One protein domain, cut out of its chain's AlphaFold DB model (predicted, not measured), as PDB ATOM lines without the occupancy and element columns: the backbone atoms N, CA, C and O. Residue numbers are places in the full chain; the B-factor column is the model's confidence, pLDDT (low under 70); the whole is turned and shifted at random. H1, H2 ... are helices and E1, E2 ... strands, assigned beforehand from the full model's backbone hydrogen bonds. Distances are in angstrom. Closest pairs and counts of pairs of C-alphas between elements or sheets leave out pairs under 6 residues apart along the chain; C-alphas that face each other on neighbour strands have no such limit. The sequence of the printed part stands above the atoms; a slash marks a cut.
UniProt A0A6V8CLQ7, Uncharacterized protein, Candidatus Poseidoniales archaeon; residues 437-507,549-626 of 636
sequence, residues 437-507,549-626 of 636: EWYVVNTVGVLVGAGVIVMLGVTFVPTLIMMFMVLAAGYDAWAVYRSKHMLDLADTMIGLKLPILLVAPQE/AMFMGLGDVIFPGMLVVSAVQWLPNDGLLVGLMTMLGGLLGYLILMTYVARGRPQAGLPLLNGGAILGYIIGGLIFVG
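Overview. This is residues 437 to 507 and 549 to 626 of the 636 residues of an uncharacterized protein of Candidatus Poseidoniales archaeon (UniProt A0A6V8CLQ7). Four helices, H2, H4, H5 and H6, make an up-and-down bundle, each running against the one before it in the chain, with H1 slanting over H4 and a small sheet of E1 and E2 near the end where H4 begins. Residues 488 to 498, of which 488 to 496 belong to H3, stick out. The 149 printed residues hold H1, H2, H3, E1, E2, H4, H5 and H6 in this order; the strands are antiparallel and the class is mostly helix. The whole is compact, radius of gyration of the C-alphas 16.0 A, spanning 48 by 34 by 27 A.

Along the chain. E1 is residues 501 to 504 and E2 550 to 553. H4 is 555 to 570, 22.1 A long; H5, 575 to 598, 34.4 A; H6, 605 to 624, 28.8 A, ending at C-alpha 624 (125.796, 122.968, 122.798). H1, 438 to 459, 31.0 A, begins at C-alpha 438 (160.920, 135.829, 137.230). H2 is 462 to 483, 30.2 A, and H3 485 to 496.

Arrangement. In the sheet, N 502 and O 552 are 2.9 A apart, within hydrogen-bond range. The closest C-alphas of E1 and H1 are Leu 502 and Asn 442, 5.5 A. The hub, H4, touches H1, H2, H5 and H6. With residues 449 to 459 alone, H1 touches H4, C-alphas 457 and 562 closest at 4.2 A, at 37 degrees, only just a steep tilt. H5 and H6, a helical hairpin, touch at C-alphas 586 and 613, 3.9 A. H2 touches H6, C-alphas 473 and 607 closest at 4.5 A. H3 only just touches H2, only at the corner, with 3 pairs of C-alphas within 8 A; the closest, 480 and 486, are 6.6 A apart. Every O i to N i+4 pair is within range in H1, H5 and H6; H2 has 17 of 18, H3 5 of 8, H4 11 of 12.

Size, cuts and confidence. C-alphas 495 and 626 are farthest apart, 49.1 A. Residues 508 to 548 are not printed; the gap is 8.6 A between C-alphas 507 and 549. No link printed whole is long. Mean pLDDT of the printed part is 80.1; residues 483 to 507, 549 to 551, 572, 600 and 602 are under 70.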
ATOM      1  N   GLU A 437     165.412 136.193 135.394       82.75
ATOM      2  CA  GLU A 437     164.492 136.908 136.281       82.75
ATOM      3  C   GLU A 437     163.072 136.334 136.134       82.75
ATOM      4  O   GLU A 437     162.732 135.748 135.106       82.75
ATOM      5  N   TRP A 438     162.230 136.492 137.160       78.00
ATOM      6  CA  TRP A 438     160.920 135.829 137.230       78.00
ATOM      7  C   TRP A 438     160.013 136.151 136.031       78.00
ATOM      8  O   TRP A 438     159.319 135.266 135.539       78.00
ATOM      9  N   TYR A 439     160.051 137.384 135.514       81.56
ATOM     10  CA  TYR A 439     159.265 137.760 134.338       81.56
ATOM     11  C   TYR A 439     159.810 137.122 133.054       81.56
ATOM     12  O   TYR A 439     159.016 136.721 132.217       81.56
ATOM     13  N   VAL A 440     161.131 136.946 132.909       84.25
ATOM     14  CA  VAL A 440     161.726 136.259 131.745       84.25
ATOM     15  C   VAL A 440     161.327 134.789 131.749       84.25
ATOM     16  O   VAL A 440     160.888 134.263 130.729       84.25
ATOM     17  N   VAL A 441     161.436 134.136 132.910       82.62
ATOM     18  CA  VAL A 441     161.046 132.731 133.081       82.62
ATOM     19  C   VAL A 441     159.551 132.552 132.818       82.62
ATOM     20  O   VAL A 441     159.179 131.619 132.116       82.62
ATOM     21  N   ASN A 442     158.702 133.457 133.311       85.62
ATOM     22  CA  ASN A 442     157.262 133.389 133.073       85.62
ATOM     23  C   ASN A 442     156.900 133.645 131.607       85.62
ATOM     24  O   ASN A 442     156.099 132.894 131.066       85.62
ATOM     25  N   THR A 443     157.488 134.645 130.942       85.75
ATOM     26  CA  THR A 443     157.217 134.912 129.519       85.75
ATOM     27  C   THR A 443     157.629 133.727 128.652       85.75
ATOM     28  O   THR A 443     156.834 133.260 127.839       85.75
ATOM     29  N   VAL A 444     158.835 133.184 128.859       86.50
ATOM     30  CA  VAL A 444     159.290 131.987 128.137       86.50
ATOM     31  C   VAL A 444     158.417 130.781 128.478       86.50
ATOM     32  O   VAL A 444     158.027 130.044 127.582       86.50
ATOM     33  N   GLY A 445     158.070 130.592 129.752       85.12
ATOM     34  CA  GLY A 445     157.218 129.494 130.199       85.12
ATOM     35  C   GLY A 445     155.814 129.544 129.597       85.12
ATOM     36  O   GLY A 445     155.310 128.518 129.155       85.12
ATOM     37  N   VAL A 446     155.194 130.722 129.520       87.69
ATOM     38  CA  VAL A 446     153.875 130.898 128.895       87.69
ATOM     39  C   VAL A 446     153.945 130.643 127.391       87.69
ATOM     40  O   VAL A 446     153.093 129.923 126.884       87.69
ATOM     41  N   LEU A 447     154.966 131.151 126.690       89.19
ATOM     42  CA  LEU A 447     155.148 130.897 125.255       89.19
ATOM     43  C   LEU A 447     155.372 129.408 124.970       89.19
ATOM     44  O   LEU A 447     154.632 128.810 124.198       89.19
ATOM     45  N   VAL A 448     156.317 128.771 125.663       88.38
ATOM     46  CA  VAL A 448     156.566 127.323 125.540       88.38
ATOM     47  C   VAL A 448     155.306 126.521 125.863       88.38
ATOM     48  O   VAL A 448     154.966 125.587 125.142       88.38
ATOM     49  N   GLY A 449     154.597 126.892 126.933       87.69
ATOM     50  CA  GLY A 449     153.342 126.264 127.327       87.69
ATOM     51  C   GLY A 449     152.277 126.376 126.239       87.69
ATOM     52  O   GLY A 449     151.673 125.365 125.899       87.69
ATOM     53  N   ALA A 450     152.092 127.562 125.656       87.75
ATOM     54  CA  ALA A 450     151.152 127.792 124.561       87.75
ATOM     55  C   ALA A 450     151.484 126.926 123.337       87.75
ATOM     56  O   ALA A 450     150.592 126.291 122.786       87.75
ATOM     57  N   GLY A 451     152.763 126.814 122.968       86.62
ATOM     58  CA  GLY A 451     153.188 125.973 121.847       86.62
ATOM     59  C   GLY A 451     152.894 124.503 122.059       86.62
ATOM     60  O   GLY A 451     152.333 123.853 121.184       86.62
ATOM     61  N   VAL A 452     153.213 123.984 123.245       87.31
ATOM     62  CA  VAL A 452     152.918 122.587 123.595       87.31
ATOM     63  C   VAL A 452     151.408 122.344 123.668       87.31
ATOM     64  O   VAL A 452     150.943 121.306 123.202       87.31
ATOM     65  N   ILE A 453     150.642 123.293 124.217       90.50
ATOM     66  CA  ILE A 453     149.176 123.234 124.271       90.50
ATOM     67  C   ILE A 453     148.584 123.137 122.864       90.50
ATOM     68  O   ILE A 453     147.753 122.265 122.633       90.50
ATOM     69  N   VAL A 454     149.021 123.989 121.933       88.00
ATOM     70  CA  VAL A 454     148.540 123.979 120.545       88.00
ATOM     71  C   VAL A 454     148.964 122.690 119.840       88.00
ATOM     72  O   VAL A 454     148.113 121.988 119.300       88.00
ATOM     73  N   MET A 455     150.246 122.318 119.925       86.38
ATOM     74  CA  MET A 455     150.790 121.118 119.280       86.38
ATOM     75  C   MET A 455     150.023 119.855 119.686       86.38
ATOM     76  O   MET A 455     149.575 119.082 118.840       86.38
ATOM     77  N   LEU A 456     149.869 119.628 120.992       88.94
ATOM     78  CA  LEU A 456     149.222 118.423 121.505       88.94
ATOM     79  C   LEU A 456     147.692 118.516 121.455       88.94
ATOM     80  O   LEU A 456     147.038 117.490 121.286       88.94
ATOM     81  N   GLY A 457     147.130 119.719 121.583       88.81
ATOM     82  CA  GLY A 457     145.689 119.964 121.545       88.81
ATOM     83  C   GLY A 457     145.081 119.742 120.162       88.81
ATOM     84  O   GLY A 457     144.028 119.126 120.069       88.81
ATOM     85  N   VAL A 458     145.763 120.157 119.091       89.00
ATOM     86  CA  VAL A 458     145.322 119.863 117.714       89.00
ATOM     87  C   VAL A 458     145.479 118.368 117.406       89.00
ATOM     88  O   VAL A 458     144.609 117.768 116.782       89.00
ATOM     89  N   THR A 459     146.556 117.744 117.894       88.56
ATOM     90  CA  THR A 459     146.890 116.344 117.573       88.56
ATOM     91  C   THR A 459     145.964 115.325 118.240       88.56
ATOM     92  O   THR A 459     145.645 114.299 117.640       88.56
ATOM     93  N   PHE A 460     145.566 115.547 119.494       89.69
ATOM     94  CA  PHE A 460     144.788 114.568 120.253       89.69
ATOM     95  C   PHE A 460     143.310 114.936 120.331       89.69
ATOM     96  O   PHE A 460     142.958 116.080 120.595       89.69
ATOM     97  N   VAL A 461     142.454 113.922 120.194       90.81
ATOM     98  CA  VAL A 461     140.999 114.023 120.381       90.81
ATOM     99  C   VAL A 461     140.668 114.306 121.863       90.81
ATOM    100  O   VAL A 461     141.358 113.769 122.746       90.81
ATOM    101  N   PRO A 462     139.604 115.077 122.187       90.00
ATOM    102  CA  PRO A 462     139.308 115.489 123.564       90.00
ATOM    103  C   PRO A 462     139.171 114.326 124.554       90.00
ATOM    104  O   PRO A 462     139.637 114.406 125.692       90.00
ATOM    105  N   THR A 463     138.578 113.211 124.121       88.81
ATOM    106  CA  THR A 463     138.377 112.000 124.935       88.81
ATOM    107  C   THR A 463     139.691 111.405 125.437       88.81
ATOM    108  O   THR A 463     139.808 111.053 126.618       88.81
ATOM    109  N   LEU A 464     140.713 111.357 124.582       89.12
ATOM    110  CA  LEU A 464     142.040 110.863 124.934       89.12
ATOM    111  C   LEU A 464     142.730 111.783 125.953       89.12
ATOM    112  O   LEU A 464     143.323 111.308 126.925       89.12
ATOM    113  N   ILE A 465     142.603 113.100 125.780       91.25
ATOM    114  CA  ILE A 465     143.154 114.088 126.718       91.25
ATOM    115  C   ILE A 465     142.477 113.956 128.084       91.25
ATOM    116  O   ILE A 465     143.170 113.902 129.101       91.25
ATOM    117  N   MET A 466     141.148 113.817 128.130       91.00
ATOM    118  CA  MET A 466     140.416 113.581 129.379       91.00
ATOM    119  C   MET A 466     140.901 112.315 130.094       91.00
ATOM    120  O   MET A 466     141.093 112.333 131.312       91.00
ATOM    121  N   MET A 467     141.170 111.232 129.358       90.19
ATOM    122  CA  MET A 467     141.743 110.010 129.930       90.19
ATOM    123  C   MET A 467     143.103 110.282 130.590       90.19
ATOM    124  O   MET A 467     143.307 109.925 131.756       90.19
ATOM    125  N   PHE A 468     144.020 110.959 129.890       89.25
ATOM    126  CA  PHE A 468     145.320 111.341 130.449       89.25
ATOM    127  C   PHE A 468     145.180 112.258 131.667       89.25
ATOM    128  O   PHE A 468     145.878 112.065 132.664       89.25
ATOM    129  N   MET A 469     144.249 113.209 131.633       91.06
ATOM    130  CA  MET A 469     143.980 114.134 132.733       91.06
ATOM    131  C   MET A 469     143.467 113.424 133.987       91.06
ATOM    132  O   MET A 469     143.900 113.764 135.091       91.06
ATOM    133  N   VAL A 470     142.589 112.427 133.833       91.94
ATOM    134  CA  VAL A 470     142.089 111.595 134.940       91.94
ATOM    135  C   VAL A 470     143.212 110.736 135.522       91.94
ATOM    136  O   VAL A 470     143.359 110.673 136.744       91.94
ATOM    137  N   LEU A 471     144.045 110.118 134.677       89.88
ATOM    138  CA  LEU A 471     145.202 109.338 135.130       89.88
ATOM    139  C   LEU A 471     146.220 110.212 135.878       89.88
ATOM    140  O   LEU A 471     146.670 109.834 136.962       89.88
ATOM    141  N   ALA A 472     146.540 111.394 135.345       86.88
ATOM    142  CA  ALA A 472     147.454 112.349 135.970       86.88
ATOM    143  C   ALA A 472     146.913 112.860 137.314       86.88
ATOM    144  O   ALA A 472     147.639 112.866 138.308       86.88
ATOM    145  N   ALA A 473     145.624 113.207 137.380       88.69
ATOM    146  CA  ALA A 473     144.960 113.592 138.623       88.69
ATOM    147  C   ALA A 473     144.975 112.456 139.662       88.69
ATOM    148  O   ALA A 473     145.252 112.691 140.839       88.69
ATOM    149  N   GLY A 474     144.721 111.214 139.239       87.19
ATOM    150  CA  GLY A 474     144.782 110.039 140.109       87.19
ATOM    151  C   GLY A 474     146.182 109.802 140.679       87.19
ATOM    152  O   GLY A 474     146.325 109.524 141.874       87.19
ATOM    153  N   TYR A 475     147.215 109.964 139.850       85.06
ATOM    154  CA  TYR A 475     148.608 109.865 140.276       85.06
ATOM    155  C   TYR A 475     148.994 110.973 141.270       85.06
ATOM    156  O   TYR A 475     149.566 110.665 142.316       85.06
ATOM    157  N   ASP A 476     148.632 112.230 140.998       83.75
ATOM    158  CA  ASP A 476     148.914 113.374 141.879       83.75
ATOM    159  C   ASP A 476     148.232 113.219 143.247       83.75
ATOM    160  O   ASP A 476     148.870 113.320 144.296       83.75
ATOM    161  N   ALA A 477     146.950 112.836 143.257       83.75
ATOM    162  CA  ALA A 477     146.225 112.543 144.491       83.75
ATOM    163  C   ALA A 477     146.891 111.408 145.287       83.75
ATOM    164  O   ALA A 477     147.075 111.510 146.504       83.75
ATOM    165  N   TRP A 478     147.293 110.326 144.619       84.38
ATOM    166  CA  TRP A 478     147.987 109.217 145.274       84.38
ATOM    167  C   TRP A 478     149.342 109.648 145.858       84.38
ATOM    168  O   TRP A 478     149.666 109.290 146.999       84.38
ATOM    169  N   ALA A 479     150.110 110.449 145.120       78.25
ATOM    170  CA  ALA A 479     151.418 110.937 145.539       78.25
ATOM    171  C   ALA A 479     151.329 111.873 146.760       78.25
ATOM    172  O   ALA A 479     152.102 111.736 147.713       78.25
ATOM    173  N   VAL A 480     150.347 112.776 146.784       73.69
ATOM    174  CA  VAL A 480     150.159 113.743 147.876       73.69
ATOM    175  C   VAL A 480     149.609 113.076 149.138       73.69
ATOM    176  O   VAL A 480     150.141 113.282 150.232       73.69
ATOM    177  N   TYR A 481     148.566 112.250 149.016       76.69
ATOM    178  CA  TYR A 481     147.871 111.704 150.186       76.69
ATOM    179  C   TYR A 481     148.520 110.454 150.775       76.69
ATOM    180  O   TYR A 481     148.454 110.254 151.991       76.69
ATOM    181  N   ARG A 482     149.128 109.598 149.942       71.38
ATOM    182  CA  ARG A 482     149.612 108.280 150.377       71.38
ATOM    183  C   ARG A 482     151.127 108.199 150.471       71.38
ATOM    184  O   ARG A 482     151.620 107.718 151.488       71.38
ATOM    185  N   SER A 483     151.859 108.639 149.443       64.25
ATOM    186  CA  SER A 483     153.319 108.472 149.417       64.25
ATOM    187  C   SER A 483     154.076 109.593 150.135       64.25
ATOM    188  O   SER A 483     155.189 109.348 150.590       64.25
ATOM    189  N   LYS A 484     153.501 110.806 150.250       62.03
ATOM    190  CA  LYS A 484     154.146 112.031 150.786       62.03
ATOM    191  C   LYS A 484     155.516 112.358 150.163       62.03
ATOM    192  O   LYS A 484     156.193 113.276 150.613       62.03
ATOM    193  N   HIS A 485     155.905 111.662 149.096       53.12
ATOM    194  CA  HIS A 485     157.233 111.720 148.484       53.12
ATOM    195  C   HIS A 485     157.483 113.052 147.754       53.12
ATOM    196  O   HIS A 485     158.622 113.457 147.545       53.12
ATOM    197  N   MET A 486     156.414 113.772 147.401       51.78
ATOM    198  CA  MET A 486     156.485 115.086 146.759       51.78
ATOM    199  C   MET A 486     156.989 116.194 147.705       51.78
ATOM    200  O   MET A 486     157.581 117.161 147.233       51.78
ATOM    201  N   LEU A 487     156.826 116.036 149.027       53.38
ATOM    202  CA  LEU A 487     157.366 116.981 150.016       53.38
ATOM    203  C   LEU A 487     158.896 116.860 150.144       53.38
ATOM    204  O   LEU A 487     159.565 117.878 150.272       53.38
ATOM    205  N   ASP A 488     159.446 115.647 150.012       49.56
ATOM    206  CA  ASP A 488     160.901 115.409 150.016       49.56
ATOM    207  C   ASP A 488     161.562 115.746 148.658       49.56
ATOM    208  O   ASP A 488     162.738 116.105 148.600       49.56
ATOM    209  N   LEU A 489     160.818 115.676 147.544       48.31
ATOM    210  CA  LEU A 489     161.307 116.070 146.215       48.31
ATOM    211  C   LEU A 489     161.371 117.591 146.027       48.31
ATOM    212  O   LEU A 489     162.307 118.062 145.379       48.31
ATOM    213  N   ALA A 490     160.448 118.360 146.613       46.31
ATOM    214  CA  ALA A 490     160.475 119.824 146.560       46.31
ATOM    215  C   ALA A 490     161.797 120.398 147.116       46.31
ATOM    216  O   ALA A 490     162.412 121.248 146.468       46.31
ATOM    217  N   ASP A 491     162.307 119.835 148.220       47.16
ATOM    218  CA  ASP A 491     163.602 120.204 148.819       47.16
ATOM    219  C   ASP A 491     164.813 119.858 147.924       47.16
ATOM    220  O   ASP A 491     165.868 120.486 148.023       47.16
ATOM    221  N   THR A 492     164.681 118.899 146.997       49.78
ATOM    222  CA  THR A 492     165.754 118.538 146.045       49.78
ATOM    223  C   THR A 492     165.648 119.253 144.695       49.78
ATOM    224  O   THR A 492     166.675 119.545 144.079       49.78
ATOM    225  N   MET A 493     164.438 119.597 144.242       44.66
ATOM    226  CA  MET A 493     164.206 120.285 142.965       44.66
ATOM    227  C   MET A 493     164.509 121.787 143.042       44.66
ATOM    228  O   MET A 493     165.034 122.334 142.071       44.66
ATOM    229  N   ILE A 494     164.329 122.425 144.208       50.59
ATOM    230  CA  ILE A 494     164.846 123.784 144.474       50.59
ATOM    231  C   ILE A 494     166.386 123.814 144.359       50.59
ATOM    232  O   ILE A 494     166.968 124.807 143.922       50.59
ATOM    233  N   GLY A 495     167.063 122.695 144.647       44.28
ATOM    234  CA  GLY A 495     168.508 122.538 144.456       44.28
ATOM    235  C   GLY A 495     168.961 122.312 143.003       44.28
ATOM    236  O   GLY A 495     170.139 122.518 142.703       44.28
ATOM    237  N   LEU A 496     168.064 121.912 142.091       46.97
ATOM    238  CA  LEU A 496     168.410 121.472 140.729       46.97
ATOM    239  C   LEU A 496     168.317 122.561 139.644       46.97
ATOM    240  O   LEU A 496     168.673 122.285 138.501       46.97
ATOM    241  N   LYS A 497     167.946 123.807 139.983       44.94
ATOM    242  CA  LYS A 497     168.000 124.976 139.071       44.94
ATOM    243  C   LYS A 497     167.348 124.733 137.695       44.94
ATOM    244  O   LYS A 497     167.924 125.107 136.672       44.94
ATOM    245  N   LEU A 498     166.181 124.088 137.645       47.09
ATOM    246  CA  LEU A 498     165.493 123.817 136.377       47.09
ATOM    247  C   LEU A 498     164.369 124.844 136.141       47.09
ATOM    248  O   LEU A 498     163.464 124.940 136.971       47.09
ATOM    249  N   PRO A 499     164.401 125.608 135.031       46.56
ATOM    250  CA  PRO A 499     163.397 126.617 134.695       46.56
ATOM    251  C   PRO A 499     162.129 125.952 134.128       46.56
ATOM    252  O   PRO A 499     161.853 126.038 132.939       46.56
ATOM    253  N   ILE A 500     161.396 125.219 134.971       56.84
ATOM    254  CA  ILE A 500     160.153 124.497 134.602       56.84
ATOM    255  C   ILE A 500     158.975 124.923 135.512       56.84
ATOM    256  O   ILE A 500     157.879 124.368 135.464       56.84
ATOM    257  N   LEU A 501     159.187 125.936 136.356       63.41
ATOM    258  CA  LEU A 501     158.205 126.430 137.318       63.41
ATOM    259  C   LEU A 501     157.845 127.877 136.981       63.41
ATOM    260  O   LEU A 501     158.738 128.712 136.844       63.41
ATOM    261  N   LEU A 502     156.547 128.161 136.871       64.56
ATOM    262  CA  LEU A 502     156.036 129.530 136.835       64.56
ATOM    263  C   LEU A 502     156.102 130.115 138.247       64.56
ATOM    264  O   LEU A 502     155.839 129.418 139.231       64.56
ATOM    265  N   VAL A 503     156.468 131.391 138.344       66.44
ATOM    266  CA  VAL A 503     156.813 132.043 139.613       66.44
ATOM    267  C   VAL A 503     155.918 133.254 139.825       66.44
ATOM    268  O   VAL A 503     155.958 134.204 139.043       66.44
ATOM    269  N   ALA A 504     155.141 133.251 140.906       65.81
ATOM    270  CA  ALA A 504     154.304 134.384 141.292       65.81
ATOM    271  C   ALA A 504     154.894 135.094 142.529       65.81
ATOM    272  O   ALA A 504     154.765 134.576 143.648       65.81
ATOM    273  N   PRO A 505     155.541 136.269 142.372       59.62
ATOM    274  CA  PRO A 505     156.083 137.015 143.503       59.62
ATOM    275  C   PRO A 505     154.956 137.602 144.364       59.62
ATOM    276  O   PRO A 505     154.033 138.234 143.857       59.62
ATOM    277  N   GLN A 506     155.043 137.426 145.683       58.31
ATOM    278  CA  GLN A 506     154.076 137.993 146.636       58.31
ATOM    279  C   GLN A 506     154.393 139.461 147.005       58.31
ATOM    280  O   GLN A 506     153.554 140.143 147.590       58.31
ATOM    281  N   GLU A 507     155.577 139.972 146.638       52.19
ATOM    282  CA  GLU A 507     156.019 141.349 146.904       52.19
ATOM    283  C   GLU A 507     156.662 142.003 145.665       52.19
ATOM    284  O   GLU A 507     157.352 141.353 144.881       52.19
ATOM    285  N   ALA A 549     157.776 132.802 147.775       55.56
ATOM    286  CA  ALA A 549     157.217 132.831 146.424       55.56
ATOM    287  C   ALA A 549     156.468 131.528 146.100       55.56
ATOM    288  O   ALA A 549     156.870 130.439 146.513       55.56
ATOM    289  N   MET A 550     155.372 131.633 145.342       59.62
ATOM    290  CA  MET A 550     154.597 130.467 144.925       59.62
ATOM    291  C   MET A 550     155.117 129.946 143.584       59.62
ATOM    292  O   MET A 550     155.161 130.692 142.603       59.62
ATOM    293  N   PHE A 551     155.495 128.668 143.558       63.44
ATOM    294  CA  PHE A 551     155.908 127.950 142.355       63.44
ATOM    295  C   PHE A 551     154.754 127.078 141.857       63.44
ATOM    296  O   PHE A 551     154.170 126.328 142.641       63.44
ATOM    297  N   MET A 552     154.436 127.160 140.566       70.19
ATOM    298  CA  MET A 552     153.437 126.313 139.906       70.19
ATOM    299  C   MET A 552     154.092 125.522 138.774       70.19
ATOM    300  O   MET A 552     154.935 126.051 138.045       70.19
ATOM    301  N   GLY A 553     153.718 124.249 138.630       73.31
ATOM    302  CA  GLY A 553     154.193 123.415 137.533       73.31
ATOM    303  C   GLY A 553     153.608 123.888 136.209       73.31
ATOM    304  O   GLY A 553     152.401 124.065 136.092       73.31
ATOM    305  N   LEU A 554     154.444 124.049 135.185       74.69
ATOM    306  CA  LEU A 554     153.979 124.407 133.841       74.69
ATOM    307  C   LEU A 554     152.999 123.355 133.269       74.69
ATOM    308  O   LEU A 554     152.057 123.701 132.563       74.69
ATOM    309  N   GLY A 555     153.151 122.085 133.665       74.81
ATOM    310  CA  GLY A 555     152.218 121.006 133.318       74.81
ATOM    311  C   GLY A 555     150.781 121.224 133.814       74.81
ATOM    312  O   GLY A 555     149.847 120.845 133.113       74.81
ATOM    313  N   ASP A 556     150.589 121.896 134.954       81.62
ATOM    314  CA  ASP A 556     149.262 122.173 135.528       81.62
ATOM    315  C   ASP A 556     148.433 123.128 134.650       81.62
ATOM    316  O   ASP A 556     147.207 123.139 134.729       81.62
ATOM    317  N   VAL A 557     149.104 123.922 133.805       84.25
ATOM    318  CA  VAL A 557     148.479 124.816 132.819       84.25
ATOM    319  C   VAL A 557     148.307 124.113 131.470       84.25
ATOM    320  O   VAL A 557     147.278 124.292 130.819       84.25
ATOM    321  N   ILE A 558     149.275 123.278 131.066       88.50
ATOM    322  CA  ILE A 558     149.224 122.564 129.782       88.50
ATOM    323  C   ILE A 558     148.016 121.626 129.714       88.50
ATOM    324  O   ILE A 558     147.297 121.659 128.722       88.50
ATOM    325  N   PHE A 559     147.769 120.795 130.733       88.19
ATOM    326  CA  PHE A 559     146.718 119.767 130.660       88.19
ATOM    327  C   PHE A 559     145.313 120.336 130.398       88.19
ATOM    328  O   PHE A 559     144.691 119.914 129.421       88.19
ATOM    329  N   PRO A 560     144.817 121.318 131.179       90.94
ATOM    330  CA  PRO A 560     143.565 121.997 130.856       90.94
ATOM    331  C   PRO A 560     143.595 122.710 129.499       90.94
ATOM    332  O   PRO A 560     142.611 122.650 128.768       90.94
ATOM    333  N   GLY A 561     144.710 123.360 129.144       91.69
ATOM    334  CA  GLY A 561     144.842 124.088 127.879       91.69
ATOM    335  C   GLY A 561     144.740 123.185 126.648       91.69
ATOM    336  O   GLY A 561     144.059 123.539 125.689       91.69
ATOM    337  N   MET A 562     145.350 121.995 126.689       93.06
ATOM    338  CA  MET A 562     145.249 121.005 125.609       93.06
ATOM    339  C   MET A 562     143.795 120.593 125.365       93.06
ATOM    340  O   MET A 562     143.381 120.497 124.215       93.06
ATOM    341  N   LEU A 563     143.009 120.389 126.433       93.25
ATOM    342  CA  LEU A 563     141.592 120.036 126.314       93.25
ATOM    343  C   LEU A 563     140.774 121.165 125.672       93.25
ATOM    344  O   LEU A 563     139.882 120.885 124.880       93.25
ATOM    345  N   VAL A 564     141.095 122.427 125.978       94.25
ATOM    346  CA  VAL A 564     140.445 123.597 125.365       94.25
ATOM    347  C   VAL A 564     140.697 123.625 123.859       94.25
ATOM    348  O   VAL A 564     139.737 123.657 123.100       94.25
ATOM    349  N   VAL A 565     141.959 123.571 123.420       93.19
ATOM    350  CA  VAL A 565     142.299 123.622 121.983       93.19
ATOM    351  C   VAL A 565     141.724 122.421 121.236       93.19
ATOM    352  O   VAL A 565     141.150 122.576 120.163       93.19
ATOM    353  N   SER A 566     141.810 121.235 121.831       92.19
ATOM    354  CA  SER A 566     141.248 120.013 121.259       92.19
ATOM    355  C   SER A 566     139.730 120.088 121.089       92.19
ATOM    356  O   SER A 566     139.205 119.642 120.072       92.19
ATOM    357  N   ALA A 567     139.018 120.702 122.041       90.38
ATOM    358  CA  ALA A 567     137.584 120.936 121.915       90.38
ATOM    359  C   ALA A 567     137.260 121.868 120.736       90.38
ATOM    360  O   ALA A 567     136.311 121.605 120.009       90.38
ATOM    361  N   VAL A 568     138.059 122.914 120.516       91.50
ATOM    362  CA  VAL A 568     137.867 123.813 119.368       91.50
ATOM    363  C   VAL A 568     138.125 123.093 118.042       91.50
ATOM    364  O   VAL A 568     137.374 123.298 117.099       91.50
ATOM    365  N   GLN A 569     139.144 122.233 117.982       88.94
ATOM    366  CA  GLN A 569     139.556 121.565 116.745       88.94
ATOM    367  C   GLN A 569     138.645 120.401 116.325       88.94
ATOM    368  O   GLN A 569     138.438 120.186 115.136       88.94
ATOM    369  N   TRP A 570     138.169 119.595 117.277       85.94
ATOM    370  CA  TRP A 570     137.549 118.293 116.980       85.94
ATOM    371  C   TRP A 570     136.020 118.269 117.104       85.94
ATOM    372  O   TRP A 570     135.407 117.261 116.757       85.94
ATOM    373  N   LEU A 571     135.386 119.329 117.617       84.19
ATOM    374  CA  LEU A 571     133.925 119.407 117.713       84.19
ATOM    375  C   LEU A 571     133.352 120.116 116.470       84.19
ATOM    376  O   LEU A 571     133.703 121.270 116.241       84.19
ATOM    377  N   PRO A 572     132.449 119.470 115.703       66.88
ATOM    378  CA  PRO A 572     131.959 120.002 114.428       66.88
ATOM    379  C   PRO A 572     131.059 121.238 114.577       66.88
ATOM    380  O   PRO A 572     131.031 122.067 113.680       66.88
ATOM    381  N   ASN A 573     130.362 121.387 115.714       75.19
ATOM    382  CA  ASN A 573     129.487 122.528 116.004       75.19
ATOM    383  C   ASN A 573     129.892 123.181 117.333       75.19
ATOM    384  O   ASN A 573     130.149 122.476 118.311       75.19
ATOM    385  N   ASP A 574     129.927 124.516 117.381       82.00
ATOM    386  CA  ASP A 574     130.137 125.318 118.600       82.00
ATOM    387  C   ASP A 574     131.389 124.958 119.437       82.00
ATOM    388  O   ASP A 574     131.455 125.234 120.642       82.00
ATOM    389  N   GLY A 575     132.431 124.381 118.819       84.94
ATOM    390  CA  GLY A 575     133.661 123.955 119.504       84.94
ATOM    391  C   GLY A 575     134.338 125.075 120.307       84.94
ATOM    392  O   GLY A 575     134.829 124.847 121.415       84.94
ATOM    393  N   LEU A 576     134.275 126.317 119.813       89.62
ATOM    394  CA  LEU A 576     134.774 127.509 120.509       89.62
ATOM    395  C   LEU A 576     134.028 127.790 121.824       89.62
ATOM    396  O   LEU A 576     134.661 128.057 122.849       89.62
ATOM    397  N   LEU A 577     132.698 127.675 121.838       91.38
ATOM    398  CA  LEU A 577     131.882 127.864 123.045       91.38
ATOM    399  C   LEU A 577     132.175 126.779 124.089       91.38
ATOM    400  O   LEU A 577     132.329 127.080 125.278       91.38
ATOM    401  N   VAL A 578     132.321 125.525 123.651       91.00
ATOM    402  CA  VAL A 578     132.709 124.406 124.525       91.00
ATOM    403  C   VAL A 578     134.125 124.610 125.079       91.00
ATOM    404  O   VAL A 578     134.358 124.410 126.277       91.00
ATOM    405  N   GLY A 579     135.062 125.074 124.250       92.50
ATOM    406  CA  GLY A 579     136.417 125.442 124.661       92.50
ATOM    407  C   GLY A 579     136.428 126.532 125.740       92.50
ATOM    408  O   GLY A 579     137.084 126.375 126.773       92.50
ATOM    409  N   LEU A 580     135.633 127.594 125.576       93.94
ATOM    410  CA  LEU A 580     135.499 128.666 126.571       93.94
ATOM    411  C   LEU A 580     134.909 128.168 127.899       93.94
ATOM    412  O   LEU A 580     135.405 128.532 128.968       93.94
ATOM    413  N   MET A 581     133.897 127.297 127.860       93.75
ATOM    414  CA  MET A 581     133.334 126.682 129.072       93.75
ATOM    415  C   MET A 581     134.343 125.769 129.781       93.75
ATOM    416  O   MET A 581     134.438 125.780 131.012       93.75
ATOM    417  N   THR A 582     135.147 125.029 129.019       94.19
ATOM    418  CA  THR A 582     136.258 124.209 129.530       94.19
ATOM    419  C   THR A 582     137.304 125.077 130.230       94.19
ATOM    420  O   THR A 582     137.708 124.787 131.362       94.19
ATOM    421  N   MET A 583     137.697 126.191 129.604       94.19
ATOM    422  CA  MET A 583     138.624 127.171 130.173       94.19
ATOM    423  C   MET A 583     138.072 127.781 131.469       94.19
ATOM    424  O   MET A 583     138.789 127.857 132.471       94.19
ATOM    425  N   LEU A 584     136.792 128.163 131.484       94.94
ATOM    426  CA  LEU A 584     136.118 128.698 132.667       94.94
ATOM    427  C   LEU A 584     136.093 127.675 133.812       94.94
ATOM    428  O   LEU A 584     136.396 128.020 134.956       94.94
ATOM    429  N   GLY A 585     135.794 126.410 133.510       93.50
ATOM    430  CA  GLY A 585     135.831 125.311 134.474       93.50
ATOM    431  C   GLY A 585     137.222 125.107 135.082       93.50
ATOM    432  O   GLY A 585     137.356 124.986 136.304       93.50
ATOM    433  N   GLY A 586     138.273 125.143 134.257       91.31
ATOM    434  CA  GLY A 586     139.664 125.070 134.715       91.31
ATOM    435  C   GLY A 586     140.048 126.240 135.627       91.31
ATOM    436  O   GLY A 586     140.652 126.036 136.684       91.31
ATOM    437  N   LEU A 587     139.630 127.460 135.279       91.06
ATOM    438  CA  LEU A 587     139.888 128.668 136.070       91.06
ATOM    439  C   LEU A 587     139.151 128.643 137.419       91.06
ATOM    440  O   LEU A 587     139.732 128.992 138.448       91.06
ATOM    441  N   LEU A 588     137.904 128.168 137.454       92.75
ATOM    442  CA  LEU A 588     137.172 127.935 138.705       92.75
ATOM    443  C   LEU A 588     137.867 126.876 139.575       92.75
ATOM    444  O   LEU A 588     138.020 127.080 140.783       92.75
ATOM    445  N   GLY A 589     138.347 125.784 138.972       89.31
ATOM    446  CA  GLY A 589     139.151 124.765 139.652       89.31
ATOM    447  C   GLY A 589     140.421 125.346 140.281       89.31
ATOM    448  O   GLY A 589     140.707 125.102 141.459       89.31
ATOM    449  N   TYR A 590     141.131 126.199 139.539       87.62
ATOM    450  CA  TYR A 590     142.297 126.939 140.024       87.62
ATOM    451  C   TYR A 590     141.962 127.869 141.202       87.62
ATOM    452  O   TYR A 590     142.657 127.854 142.220       87.62
ATOM    453  N   LEU A 591     140.879 128.651 141.115       87.75
ATOM    454  CA  LEU A 591     140.447 129.553 142.193       87.75
ATOM    455  C   LEU A 591     140.136 128.796 143.491       87.75
ATOM    456  O   LEU A 591     140.519 129.231 144.585       87.75
ATOM    457  N   ILE A 592     139.472 127.643 143.384       87.69
ATOM    458  CA  ILE A 592     139.177 126.774 144.529       87.69
ATOM    459  C   ILE A 592     140.479 126.253 145.147       87.69
ATOM    460  O   ILE A 592     140.653 126.337 146.367       87.69
ATOM    461  N   LEU A 593     141.415 125.771 144.324       84.88
ATOM    462  CA  LEU A 593     142.722 125.289 144.774       84.88
ATOM    463  C   LEU A 593     143.497 126.386 145.517       84.88
ATOM    464  O   LEU A 593     143.927 126.174 146.654       84.88
ATOM    465  N   MET A 594     143.601 127.578 144.931       80.88
ATOM    466  CA  MET A 594     144.299 128.713 145.543       80.88
ATOM    467  C   MET A 594     143.664 129.146 146.861       80.88
ATOM    468  O   MET A 594     144.372 129.488 147.809       80.88
ATOM    469  N   THR A 595     142.340 129.045 146.984       83.50
ATOM    470  CA  THR A 595     141.637 129.317 148.244       83.50
ATOM    471  C   THR A 595     142.020 128.318 149.346       83.50
ATOM    472  O   THR A 595     142.177 128.707 150.507       83.50
ATOM    473  N   TYR A 596     142.200 127.034 149.018       82.25
ATOM    474  CA  TYR A 596     142.654 126.020 149.979       82.25
ATOM    475  C   TYR A 596     144.128 126.179 150.361       82.25
ATOM    476  O   TYR A 596     144.460 126.091 151.549       82.25
ATOM    477  N   VAL A 597     144.990 126.476 149.387       77.00
ATOM    478  CA  VAL A 597     146.423 126.722 149.613       77.00
ATOM    479  C   VAL A 597     146.624 127.966 150.481       77.00
ATOM    480  O   VAL A 597     147.361 127.916 151.465       77.00
ATOM    481  N   ALA A 598     145.880 129.048 150.225       75.69
ATOM    482  CA  ALA A 598     145.906 130.260 151.047       75.69
ATOM    483  C   ALA A 598     145.459 130.019 152.503       75.69
ATOM    484  O   ALA A 598     145.873 130.740 153.412       75.69
ATOM    485  N   ARG A 599     144.647 128.980 152.749       75.56
ATOM    486  CA  ARG A 599     144.230 128.527 154.089       75.56
ATOM    487  C   ARG A 599     145.244 127.592 154.769       75.56
ATOM    488  O   ARG A 599     144.967 127.105 155.863       75.56
ATOM    489  N   GLY A 600     146.401 127.340 154.152       68.88
ATOM    490  CA  GLY A 600     147.510 126.579 154.736       68.88
ATOM    491  C   GLY A 600     147.329 125.059 154.729       68.88
ATOM    492  O   GLY A 600     147.993 124.369 155.502       68.88
ATOM    493  N   ARG A 601     146.427 124.518 153.897       70.25
ATOM    494  CA  ARG A 601     146.250 123.066 153.733       70.25
ATOM    495  C   ARG A 601     146.908 122.620 152.422       70.25
ATOM    496  O   ARG A 601     146.394 122.999 151.372       70.25
ATOM    497  N   PRO A 602     148.001 121.832 152.455       63.94
ATOM    498  CA  PRO A 602     148.591 121.295 151.233       63.94
ATOM    499  C   PRO A 602     147.574 120.374 150.555       63.94
ATOM    500  O   PRO A 602     146.968 119.522 151.211       63.94
ATOM    501  N   GLN A 603     147.354 120.592 149.263       74.00
ATOM    502  CA  GLN A 603     146.353 119.899 148.462       74.00
ATOM    503  C   GLN A 603     146.952 119.415 147.148       74.00
ATOM    504  O   GLN A 603     147.901 120.018 146.651       74.00
ATOM    505  N   ALA A 604     146.395 118.330 146.610       75.81
ATOM    506  CA  ALA A 604     146.730 117.858 145.272       75.81
ATOM    507  C   ALA A 604     146.175 118.858 144.249       75.81
ATOM    508  O   ALA A 604     144.987 119.195 144.295       75.81
ATOM    509  N   GLY A 605     147.041 119.373 143.380       76.44
ATOM    510  CA  GLY A 605     146.709 120.463 142.465       76.44
ATOM    511  C   GLY A 605     145.928 119.975 141.251       76.44
ATOM    512  O   GLY A 605     144.845 120.489 140.953       76.44
ATOM    513  N   LEU A 606     146.441 118.928 140.600       82.69
ATOM    514  CA  LEU A 606     145.893 118.407 139.347       82.69
ATOM    515  C   LEU A 606     144.442 117.917 139.466       82.69
ATOM    516  O   LEU A 606     143.678 118.195 138.547       82.69
ATOM    517  N   PRO A 607     143.986 117.265 140.556       87.00
ATOM    518  CA  PRO A 607     142.587 116.849 140.678       87.00
ATOM    519  C   PRO A 607     141.570 117.988 140.585       87.00
ATOM    520  O   PRO A 607     140.526 117.814 139.960       87.00
ATOM    521  N   LEU A 608     141.853 119.146 141.189       87.81
ATOM    522  CA  LEU A 608     140.935 120.290 141.165       87.81
ATOM    523  C   LEU A 608     140.986 121.034 139.826       87.81
ATOM    524  O   LEU A 608     139.941 121.419 139.310       87.81
ATOM    525  N   LEU A 609     142.181 121.199 139.260       88.94
ATOM    526  CA  LEU A 609     142.394 121.843 137.961       88.94
ATOM    527  C   LEU A 609     141.824 121.006 136.812       88.94
ATOM    528  O   LEU A 609     140.944 121.468 136.086       88.94
ATOM    529  N   ASN A 610     142.267 119.754 136.691       92.69
ATOM    530  CA  ASN A 610     141.810 118.848 135.644       92.69
ATOM    531  C   ASN A 610     140.330 118.511 135.818       92.69
ATOM    532  O   ASN A 610     139.590 118.502 134.841       92.69
ATOM    533  N   GLY A 611     139.880 118.278 137.055       91.31
ATOM    534  CA  GLY A 611     138.471 118.020 137.343       91.31
ATOM    535  C   GLY A 611     137.573 119.202 136.977       91.31
ATOM    536  O   GLY A 611     136.525 118.998 136.374       91.31
ATOM    537  N   GLY A 612     137.998 120.434 137.279       93.00
ATOM    538  CA  GLY A 612     137.276 121.647 136.891       93.00
ATOM    539  C   GLY A 612     137.176 121.814 135.374       93.00
ATOM    540  O   GLY A 612     136.089 122.068 134.861       93.00
ATOM    541  N   ALA A 613     138.281 121.611 134.651       94.31
ATOM    542  CA  ALA A 613     138.305 121.695 133.191       94.31
ATOM    543  C   ALA A 613     137.422 120.620 132.532       94.31
ATOM    544  O   ALA A 613     136.597 120.947 131.686       94.31
ATOM    545  N   ILE A 614     137.516 119.361 132.976       93.81
ATOM    546  CA  ILE A 614     136.676 118.257 132.476       93.81
ATOM    547  C   ILE A 614     135.192 118.530 132.747       93.81
ATOM    548  O   ILE A 614     134.357 118.299 131.877       93.81
ATOM    549  N   LEU A 615     134.839 119.050 133.929       94.00
ATOM    550  CA  LEU A 615     133.455 119.435 134.221       94.00
ATOM    551  C   LEU A 615     132.967 120.552 133.295       94.00
ATOM    552  O   LEU A 615     131.843 120.475 132.810       94.00
ATOM    553  N   GLY A 616     133.805 121.557 133.024       92.88
ATOM    554  CA  GLY A 616     133.503 122.616 132.060       92.88
ATOM    555  C   GLY A 616     133.262 122.072 130.650       92.88
ATOM    556  O   GLY A 616     132.275 122.444 130.021       92.88
ATOM    557  N   TYR A 617     134.100 121.130 130.204       93.00
ATOM    558  CA  TYR A 617     133.948 120.442 128.920       93.00
ATOM    559  C   TYR A 617     132.643 119.647 128.839       93.00
ATOM    560  O   TYR A 617     131.889 119.805 127.885       93.00
ATOM    561  N   ILE A 618     132.328 118.834 129.854       92.12
ATOM    562  CA  ILE A 618     131.107 118.013 129.866       92.12
ATOM    563  C   ILE A 618     129.859 118.897 129.896       92.12
ATOM    564  O   ILE A 618     128.911 118.639 129.161       92.12
ATOM    565  N   ILE A 619     129.839 119.941 130.731       91.62
ATOM    566  CA  ILE A 619     128.687 120.847 130.832       91.62
ATOM    567  C   ILE A 619     128.503 121.627 129.527       91.62
ATOM    568  O   ILE A 619     127.392 121.661 129.005       91.62
ATOM    569  N   GLY A 620     129.571 122.221 128.985       88.56
ATOM    570  CA  GLY A 620     129.516 122.947 127.715       88.56
ATOM    571  C   GLY A 620     129.110 122.031 126.562       88.56
ATOM    572  O   GLY A 620     128.174 122.331 125.828       88.56
ATOM    573  N   GLY A 621     129.740 120.866 126.461       86.50
ATOM    574  CA  GLY A 621     129.443 119.874 125.437       86.50
ATOM    575  C   GLY A 621     127.997 119.377 125.472       86.50
ATOM    576  O   GLY A 621     127.356 119.302 124.429       86.50
ATOM    577  N   LEU A 622     127.440 119.097 126.658       87.44
ATOM    578  CA  LEU A 622     126.047 118.646 126.790       87.44
ATOM    579  C   LEU A 622     125.028 119.728 126.412       87.44
ATOM    580  O   LEU A 622     123.936 119.383 125.966       87.44
ATOM    581  N   ILE A 623     125.357 121.007 126.613       87.25
ATOM    582  CA  ILE A 623     124.465 122.133 126.304       87.25
ATOM    583  C   ILE A 623     124.468 122.449 124.806       87.25
ATOM    584  O   ILE A 623     123.396 122.665 124.248       87.25
ATOM    585  N   PHE A 624     125.644 122.486 124.176       83.62
ATOM    586  CA  PHE A 624     125.796 122.968 122.798       83.62
ATOM    587  C   PHE A 624     125.820 121.845 121.748       83.62
ATOM    588  O   PHE A 624     125.301 122.024 120.655       83.62
ATOM    589  N   VAL A 625     126.369 120.667 122.073       78.81
ATOM    590  CA  VAL A 625     126.627 119.590 121.090       78.81
ATOM    591  C   VAL A 625     125.826 118.310 121.376       78.81
ATOM    592  O   VAL A 625     125.524 117.537 120.469       78.81
ATOM    593  N   GLY A 626     125.436 118.065 122.630       77.94
ATOM    594  CA  GLY A 626     124.675 116.879 123.037       77.94
ATOM    595  C   GLY A 626     125.563 115.671 123.369       77.94
ATOM    596  O   GLY A 626     126.654 115.815 123.915       77.94
TER     597      GLY A 626